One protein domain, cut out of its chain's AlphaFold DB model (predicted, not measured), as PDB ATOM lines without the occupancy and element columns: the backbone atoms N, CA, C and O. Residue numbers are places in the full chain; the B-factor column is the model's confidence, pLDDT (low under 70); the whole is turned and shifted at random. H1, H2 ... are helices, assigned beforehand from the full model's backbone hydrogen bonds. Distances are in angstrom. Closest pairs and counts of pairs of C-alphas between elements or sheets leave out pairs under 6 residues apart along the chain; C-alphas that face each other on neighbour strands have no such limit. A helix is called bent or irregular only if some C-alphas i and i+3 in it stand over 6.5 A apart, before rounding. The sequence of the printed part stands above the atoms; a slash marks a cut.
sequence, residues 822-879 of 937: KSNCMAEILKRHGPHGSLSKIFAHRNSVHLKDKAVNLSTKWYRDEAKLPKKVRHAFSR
ATOM      1  N   LYS A 822       1.930  -9.595  -9.111       97.06
ATOM      2  CA  LYS A 822       1.220 -10.865  -8.873       97.06
ATOM      3  C   LYS A 822       1.347 -11.787 -10.083       97.06
ATOM      4  O   LYS A 822       1.120 -11.361 -11.218       97.06
ATOM      5  N   SER A 823       1.611 -13.074  -9.854       91.31
ATOM      6  CA  SER A 823       1.632 -14.114 -10.898       91.31
ATOM      7  C   SER A 823       0.383 -14.044 -11.789       91.31
ATOM      8  O   SER A 823       0.496 -13.782 -12.990       91.31
ATOM      9  N   ASN A 824      -0.796 -14.126 -11.168       94.69
ATOM     10  CA  ASN A 824      -2.115 -14.207 -11.803       94.69
ATOM     11  C   ASN A 824      -2.785 -12.836 -12.046       94.69
ATOM     12  O   ASN A 824      -4.000 -12.700 -11.918       94.69
ATOM     13  N   CYS A 825      -2.009 -11.810 -12.414       97.38
ATOM     14  CA  CYS A 825      -2.483 -10.428 -12.615       97.38
ATOM     15  C   CYS A 825      -3.793 -10.284 -13.429       97.38
ATOM     16  O   CYS A 825      -4.669  -9.519 -13.036       97.38
ATOM     17  N   MET A 826      -3.988 -11.052 -14.508       98.06
ATOM     18  CA  MET A 826      -5.214 -10.988 -15.328       98.06
ATOM     19  C   MET A 826      -6.472 -11.511 -14.609       98.06
ATOM     20  O   MET A 826      -7.573 -11.045 -14.893       98.06
ATOM     21  N   ALA A 827      -6.329 -12.440 -13.658       97.56
ATOM     22  CA  ALA A 827      -7.446 -12.919 -12.841       97.56
ATOM     23  C   ALA A 827      -7.854 -11.879 -11.783       97.56
ATOM     24  O   ALA A 827      -9.039 -11.668 -11.549       97.56
ATOM     25  N   GLU A 828      -6.884 -11.169 -11.200       98.00
ATOM     26  CA  GLU A 828      -7.125 -10.050 -10.273       98.00
ATOM     27  C   GLU A 828      -7.854  -8.890 -10.970       98.00
ATOM     28  O   GLU A 828      -8.790  -8.318 -10.414       98.00
ATOM     29  N   ILE A 829      -7.484  -8.592 -12.223       98.12
ATOM     30  CA  ILE A 829      -8.176  -7.601 -13.060       98.12
ATOM     31  C   ILE A 829      -9.645  -7.998 -13.266       98.12
ATOM     32  O   ILE A 829     -10.531  -7.171 -13.052       98.12
ATOM     33  N   LEU A 830      -9.937  -9.262 -13.598       97.75
ATOM     34  CA  LEU A 830     -11.318  -9.744 -13.742       97.75
ATOM     35  C   LEU A 830     -12.090  -9.779 -12.417       97.75
ATOM     36  O   LEU A 830     -13.263  -9.414 -12.402       97.75
ATOM     37  N   LYS A 831     -11.445 -10.127 -11.298       97.88
ATOM     38  CA  LYS A 831     -12.071 -10.099  -9.964       97.88
ATOM     39  C   LYS A 831     -12.521  -8.687  -9.554       97.88
ATOM     40  O   LYS A 831     -13.453  -8.544  -8.770       97.88
ATOM     41  N   ARG A 832     -11.898  -7.636 -10.102       97.94
ATOM     42  CA  ARG A 832     -12.299  -6.233  -9.885       97.94
ATOM     43  C   ARG A 832     -13.207  -5.663 -10.974       97.94
ATOM     44  O   ARG A 832     -14.058  -4.838 -10.659       97.94
ATOM     45  N   HIS A 833     -13.020  -6.054 -12.232       98.12
ATOM     46  CA  HIS A 833     -13.599  -5.340 -13.380       98.12
ATOM     47  C   HIS A 833     -14.385  -6.220 -14.373       98.12
ATOM     48  O   HIS A 833     -14.926  -5.694 -15.343       98.12
ATOM     49  N   GLY A 834     -14.432  -7.540 -14.158       97.00
ATOM     50  CA  GLY A 834     -15.155  -8.519 -14.980       97.00
ATOM     51  C   GLY A 834     -16.667  -8.589 -14.691       97.00
ATOM     52  O   GLY A 834     -17.223  -7.663 -14.102       97.00
ATOM     53  N   PRO A 835     -17.362  -9.681 -15.075       95.81
ATOM     54  CA  PRO A 835     -18.827  -9.770 -14.958       95.81
ATOM     55  C   PRO A 835     -19.320  -9.734 -13.504       95.81
ATOM     56  O   PRO A 835     -20.341  -9.116 -13.207       95.81
ATOM     57  N   HIS A 836     -18.532 -10.310 -12.592       95.56
ATOM     58  CA  HIS A 836     -18.717 -10.254 -11.137       95.56
ATOM     59  C   HIS A 836     -17.655  -9.345 -10.478       95.56
ATOM     60  O   HIS A 836     -17.173  -9.622  -9.383       95.56
ATOM     61  N   GLY A 837     -17.215  -8.301 -11.192       93.44
ATOM     62  CA  GLY A 837     -16.149  -7.401 -10.758       93.44
ATOM     63  C   GLY A 837     -16.571  -6.478  -9.611       93.44
ATOM     64  O   GLY A 837     -17.571  -5.774  -9.718       93.44
ATOM     65  N   SER A 838     -15.775  -6.432  -8.538       94.94
ATOM     66  CA  SER A 838     -16.081  -5.653  -7.323       94.94
ATOM     67  C   SER A 838     -15.912  -4.127  -7.418       94.94
ATOM     68  O   SER A 838     -16.194  -3.433  -6.446       94.94
ATOM     69  N   LEU A 839     -15.435  -3.587  -8.546       96.56
ATOM     70  CA  LEU A 839     -15.333  -2.140  -8.801       96.56
ATOM     71  C   LEU A 839     -16.136  -1.667 -10.017       96.56
ATOM     72  O   LEU A 839     -16.592  -0.530 -10.037       96.56
ATOM     73  N   SER A 840     -16.235  -2.474 -11.073       96.56
ATOM     74  CA  SER A 840     -16.968  -2.105 -12.291       96.56
ATOM     75  C   SER A 840     -17.262  -3.333 -13.144       96.56
ATOM     76  O   SER A 840     -16.602  -4.354 -12.988       96.56
ATOM     77  N   LYS A 841     -18.124  -3.185 -14.152       97.25
ATOM     78  CA  LYS A 841     -18.418  -4.224 -15.155       97.25
ATOM     79  C   LYS A 841     -17.790  -3.948 -16.535       97.25
ATOM     80  O   LYS A 841     -18.213  -4.523 -17.529       97.25
ATOM     81  N   ILE A 842     -16.766  -3.089 -16.613       97.56
ATOM     82  CA  ILE A 842     -16.131  -2.653 -17.878       97.56
ATOM     83  C   ILE A 842     -15.545  -3.829 -18.686       97.56
ATOM     84  O   ILE A 842     -15.603  -3.820 -19.909       97.56
ATOM     85  N   PHE A 843     -15.058  -4.880 -18.023       97.69
ATOM     86  CA  PHE A 843     -14.590  -6.119 -18.655       97.69
ATOM     87  C   PHE A 843     -15.599  -7.274 -18.542       97.69
ATOM     88  O   PHE A 843     -15.205  -8.433 -18.663       97.69
ATOM     89  N   ALA A 844     -16.896  -7.011 -18.329       96.75
ATOM     90  CA  ALA A 844     -17.911  -8.064 -18.183       96.75
ATOM     91  C   ALA A 844     -18.007  -9.010 -19.390       96.75
ATOM     92  O   ALA A 844     -18.305 -10.191 -19.228       96.75
ATOM     93  N   HIS A 845     -17.686  -8.516 -20.587       96.38
ATOM     94  CA  HIS A 845     -17.672  -9.289 -21.833       96.38
ATOM     95  C   HIS A 845     -16.259  -9.764 -22.239       96.38
ATOM     96  O   HIS A 845     -16.035 -10.179 -23.381       96.38
ATOM     97  N   ARG A 846     -15.274  -9.694 -21.330       97.12
ATOM     98  CA  ARG A 846     -13.886 -10.129 -21.557       97.12
ATOM     99  C   ARG A 846     -13.520 -11.297 -20.641       97.12
ATOM    100  O   ARG A 846     -13.978 -11.393 -19.509       97.12
ATOM    101  N   ASN A 847     -12.638 -12.160 -21.134       97.19
ATOM    102  CA  ASN A 847     -12.000 -13.217 -20.352       97.19
ATOM    103  C   ASN A 847     -10.496 -12.912 -20.179       97.19
ATOM    104  O   ASN A 847      -9.976 -11.915 -20.691       97.19
ATOM    105  N   SER A 848      -9.783 -13.774 -19.454       97.12
ATOM    106  CA  SER A 848      -8.362 -13.582 -19.130       97.12
ATOM    107  C   SER A 848      -7.458 -13.645 -20.367       97.12
ATOM    108  O   SER A 848      -6.422 -12.981 -20.401       97.12
ATOM    109  N   VAL A 849      -7.872 -14.390 -21.396       96.81
ATOM    110  CA  VAL A 849      -7.190 -14.487 -22.692       96.81
ATOM    111  C   VAL A 849      -7.335 -13.177 -23.467       96.81
ATOM    112  O   VAL A 849      -6.329 -12.621 -23.896       96.81
ATOM    113  N   HIS A 850      -8.546 -12.616 -23.557       97.19
ATOM    114  CA  HIS A 850      -8.811 -11.338 -24.228       97.19
ATOM    115  C   HIS A 850      -7.983 -10.196 -23.617       97.19
ATOM    116  O   HIS A 850      -7.369  -9.427 -24.354       97.19
ATOM    117  N   LEU A 851      -7.913 -10.109 -22.281       98.00
ATOM    118  CA  LEU A 851      -7.093  -9.108 -21.582       98.00
ATOM    119  C   LEU A 851      -5.589  -9.317 -21.837       98.00
ATOM    120  O   LEU A 851      -4.871  -8.353 -22.105       98.00
ATOM    121  N   LYS A 852      -5.110 -10.569 -21.812       97.75
ATOM    122  CA  LYS A 852      -3.706 -10.913 -22.092       97.75
ATOM    123  C   LYS A 852      -3.306 -10.584 -23.531       97.75
ATOM    124  O   LYS A 852      -2.269  -9.962 -23.741       97.75
ATOM    125  N   ASP A 853      -4.116 -10.970 -24.510       97.31
ATOM    126  CA  ASP A 853      -3.833 -10.705 -25.920       97.31
ATOM    127  C   ASP A 853      -3.946  -9.214 -26.247       97.31
ATOM    128  O   ASP A 853      -3.129  -8.697 -27.009       97.31
ATOM    129  N   LYS A 854      -4.859  -8.473 -25.604       97.81
ATOM    130  CA  LYS A 854      -4.870  -7.010 -25.711       97.81
ATOM    131  C   LYS A 854      -3.624  -6.375 -25.088       97.81
ATOM    132  O   LYS A 854      -3.070  -5.463 -25.694       97.81
ATOM    133  N   ALA A 855      -3.139  -6.872 -23.949       97.88
ATOM    134  CA  ALA A 855      -1.900  -6.387 -23.340       97.88
ATOM    135  C   ALA A 855      -0.666  -6.655 -24.225       97.88
ATOM    136  O   ALA A 855       0.172  -5.769 -24.385       97.88
ATOM    137  N   VAL A 856      -0.591  -7.826 -24.871       97.75
ATOM    138  CA  VAL A 856       0.422  -8.134 -25.900       97.75
ATOM    139  C   VAL A 856       0.292  -7.200 -27.107       97.75
ATOM    140  O   VAL A 856       1.299  -6.695 -27.596       97.75
ATOM    141  N   ASN A 857      -0.924  -6.923 -27.583       97.00
ATOM    142  CA  ASN A 857      -1.143  -6.032 -28.726       97.00
ATOM    143  C   ASN A 857      -0.780  -4.571 -28.406       97.00
ATOM    144  O   ASN A 857      -0.203  -3.899 -29.255       97.00
ATOM    145  N   LEU A 858      -1.049  -4.093 -27.185       97.44
ATOM    146  CA  LEU A 858      -0.598  -2.782 -26.695       97.44
ATOM    147  C   LEU A 858       0.933  -2.712 -26.610       97.44
ATOM    148  O   LEU A 858       1.530  -1.792 -27.158       97.44
ATOM    149  N   SER A 859       1.565  -3.727 -26.012       96.75
ATOM    150  CA  SER A 859       3.028  -3.880 -25.952       96.75
ATOM    151  C   SER A 859       3.664  -3.858 -27.352       96.75
ATOM    152  O   SER A 859       4.600  -3.104 -27.611       96.75
ATOM    153  N   THR A 860       3.078  -4.602 -28.298       96.06
ATOM    154  CA  THR A 860       3.512  -4.655 -29.706       96.06
ATOM    155  C   THR A 860       3.315  -3.321 -30.424       96.06
ATOM    156  O   THR A 860       4.181  -2.918 -31.198       96.06
ATOM    157  N   LYS A 861       2.203  -2.615 -30.173       96.25
ATOM    158  CA  LYS A 861       1.959  -1.279 -30.729       96.25
ATOM    159  C   LYS A 861       3.011  -0.290 -30.228       96.25
ATOM    160  O   LYS A 861       3.701   0.310 -31.036       96.25
ATOM    161  N   TRP A 862       3.212  -0.180 -28.916       96.62
ATOM    162  CA  TRP A 862       4.189   0.755 -28.352       96.62
ATOM    163  C   TRP A 862       5.637   0.474 -28.763       96.62
ATOM    164  O   TRP A 862       6.430   1.409 -28.803       96.62
ATOM    165  N   TYR A 863       5.983  -0.783 -29.064       94.88
ATOM    166  CA  TYR A 863       7.284  -1.124 -29.642       94.88
ATOM    167  C   TYR A 863       7.426  -0.585 -31.075       94.88
ATOM    168  O   TYR A 863       8.457  -0.019 -31.410       94.88
ATOM    169  N   ARG A 864       6.389  -0.733 -31.914       95.50
ATOM    170  CA  ARG A 864       6.378  -0.234 -33.305       95.50
ATOM    171  C   ARG A 864       6.306   1.288 -33.399       95.50
ATOM    172  O   ARG A 864       6.924   1.863 -34.283       95.50
ATOM    173  N   ASP A 865       5.562   1.912 -32.493       96.19
ATOM    174  CA  ASP A 865       5.369   3.364 -32.415       96.19
ATOM    175  C   ASP A 865       6.529   4.071 -31.666       96.19
ATOM    176  O   ASP A 865       6.425   5.256 -31.353       96.19
ATOM    177  N   GLU A 866       7.578   3.330 -31.270       95.19
ATOM    178  CA  GLU A 866       8.708   3.750 -30.411       95.19
ATOM    179  C   GLU A 866       8.311   4.575 -29.167       95.19
ATOM    180  O   GLU A 866       9.041   5.438 -28.666       95.19
ATOM    181  N   ALA A 867       7.124   4.298 -28.623       94.44
ATOM    182  CA  ALA A 867       6.479   5.168 -27.656       94.44
ATOM    183  C   ALA A 867       7.313   5.316 -26.367       94.44
ATOM    184  O   ALA A 867       7.656   4.339 -25.682       94.44
ATOM    185  N   LYS A 868       7.588   6.571 -25.981       95.75
ATOM    186  CA  LYS A 868       8.316   6.950 -24.754       95.75
ATOM    187  C   LYS A 868       7.447   6.762 -23.495       95.75
ATOM    188  O   LYS A 868       7.131   7.701 -22.773       95.75
ATOM    189  N   LEU A 869       7.047   5.514 -23.244       95.94
ATOM    190  CA  LEU A 869       6.265   5.090 -22.082       95.94
ATOM    191  C   LEU A 869       6.996   5.372 -20.755       95.94
ATOM    192  O   LEU A 869       8.206   5.139 -20.665       95.94
ATOM    193  N   PRO A 870       6.272   5.721 -19.674       97.50
ATOM    194  CA  PRO A 870       6.846   5.781 -18.333       97.50
ATOM    195  C   PRO A 870       7.489   4.447 -17.927       97.50
ATOM    196  O   PRO A 870       6.907   3.380 -18.148       97.50
ATOM    197  N   LYS A 871       8.648   4.495 -17.247       97.06
ATOM    198  CA  LYS A 871       9.418   3.301 -16.831       97.06
ATOM    199  C   LYS A 871       8.553   2.244 -16.114       97.06
ATOM    200  O   LYS A 871       8.705   1.055 -16.377       97.06
ATOM    201  N   LYS A 872       7.587   2.670 -15.283       97.50
ATOM    202  CA  LYS A 872       6.629   1.784 -14.583       97.50
ATOM    203  C   LYS A 872       5.691   1.018 -15.535       97.50
ATOM    204  O   LYS A 872       5.417  -0.151 -15.287       97.50
ATOM    205  N   VAL A 873       5.237   1.640 -16.629       97.81
ATOM    206  CA  VAL A 873       4.408   0.985 -17.662       97.81
ATOM    207  C   VAL A 873       5.250  -0.019 -18.445       97.81
ATOM    208  O   VAL A 873       4.857  -1.176 -18.568       97.81
ATOM    209  N   ARG A 874       6.444   0.392 -18.897       96.62
ATOM    210  CA  ARG A 874       7.382  -0.479 -19.625       96.62
ATOM    211  C   ARG A 874       7.777  -1.712 -18.796       96.62
ATOM    212  O   ARG A 874       7.748  -2.823 -19.314       96.62
ATOM    213  N   HIS A 875       8.048  -1.541 -17.498       97.50
ATOM    214  CA  HIS A 875       8.305  -2.655 -16.577       97.50
ATOM    215  C   HIS A 875       7.091  -3.587 -16.439       97.50
ATOM    216  O   HIS A 875       7.223  -4.795 -16.620       97.50
ATOM    217  N   ALA A 876       5.895  -3.044 -16.187       97.69
ATOM    218  CA  ALA A 876       4.684  -3.846 -16.014       97.69
ATOM    219  C   ALA A 876       4.307  -4.665 -17.262       97.69
ATOM    220  O   ALA A 876       3.888  -5.817 -17.141       97.69
ATOM    221  N   PHE A 877       4.487  -4.092 -18.456       97.38
ATOM    222  CA  PHE A 877       4.169  -4.745 -19.727       97.38
ATOM    223  C   PHE A 877       5.278  -5.652 -20.278       97.38
ATOM    224  O   PHE A 877       5.006  -6.430 -21.189       97.38
ATOM    225  N   SER A 878       6.481  -5.660 -19.688       95.75
ATOM    226  CA  SER A 878       7.560  -6.599 -20.055       95.75
ATOM    227  C   SER A 878       7.145  -8.077 -19.953       95.75
ATOM    228  O   SER A 878       7.620  -8.918 -20.713       95.75
ATOM    229  N   ARG A 879       6.180  -8.390 -19.072       94.75
ATOM    230  CA  ARG A 879       5.559  -9.720 -18.923       94.75
ATOM    231  C   ARG A 879       4.673 -10.137 -20.110       94.75
ATOM    232  O   ARG A 879       4.215 -11.280 -20.151       94.75
TER     233      ARG A 879
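What this domain is: This is residues 822 to 879 of the 937 residues of an uncharacterized protein of Puccinia sorghi (UniProt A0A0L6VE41). One long helix, H2, makes a base, and two shorter helices, H1 and H3, stand over the same side of it with a gap between them: H1 at the first end of H2, H3 over its second half. A loop of residues 834 to 847 lies beyond the first end of H2 and leads the backbone from the last residue of H1 round to the first of H2. The printed part has 58 residues, with three named helices in the order H1, H2, H3 and no named strand, and the class is all helix. It is only just loose, close to compact, with a radius of gyration of the C-alphas of 12.7 A, and it is elongated, spanning 36 by 20 by 17 A.

How they stand to each other: H1, residues 825 to 833, touches H2, residues 848 to 864, with 5 pairs of C-alphas within 8 A. Their closest C-alphas are those of Met 826 and Ser 848, 5.6 A apart, and H2 touches H1 with residues 848 to 852 alone. The two run opposite ways at a steep tilt of 67 degrees, only just short of about perpendicular. H2 and H3, residues 871 to 877, only just touch, with 3 pairs of C-alphas within 8 A. The closest C-alphas here are those of Ser 859 and Phe 877, 6.4 A apart, and H2 touches H3 with residues 855 to 859 alone. H2 and H3 run opposite ways at a steep tilt of 46 degrees. H1 and H3 are apart. In H1, H2 and H3 every pair of O of residue i and N of residue i+4 is within hydrogen-bond range.

Where its parts are: H1 runs from Cys 825, with its C-alpha at (-2.483, -10.428, -12.615), to His 833, 9 residues. H2, the longest helix with 17 residues, measures 24.4 A from its first to its last C-alpha, from Ser 848 at (-8.362, -13.582, -19.130) to Arg 864 at (6.378, -0.234, -33.305). H3 has 7 residues, from Lys 871 to Phe 877, whose C-alpha is at (4.169, -4.745, -19.727). None of the three helices is bent.

The domain as a whole: The two C-alphas farthest apart are those of His 836 and Glu 866, at 36.3 A. The C-alphas of the first and last printed residues, Lys 822 and Arg 879, are 11.0 A apart. The link from H1 to H2 is long, with 14 residues, and its C-alphas lie 11 to 17 A from the mean of the C-alphas. The link from H2 to H3 is short, with 6 residues. The printed part has no cut. Its mean pLDDT is 96.7, and no printed residue is under 70.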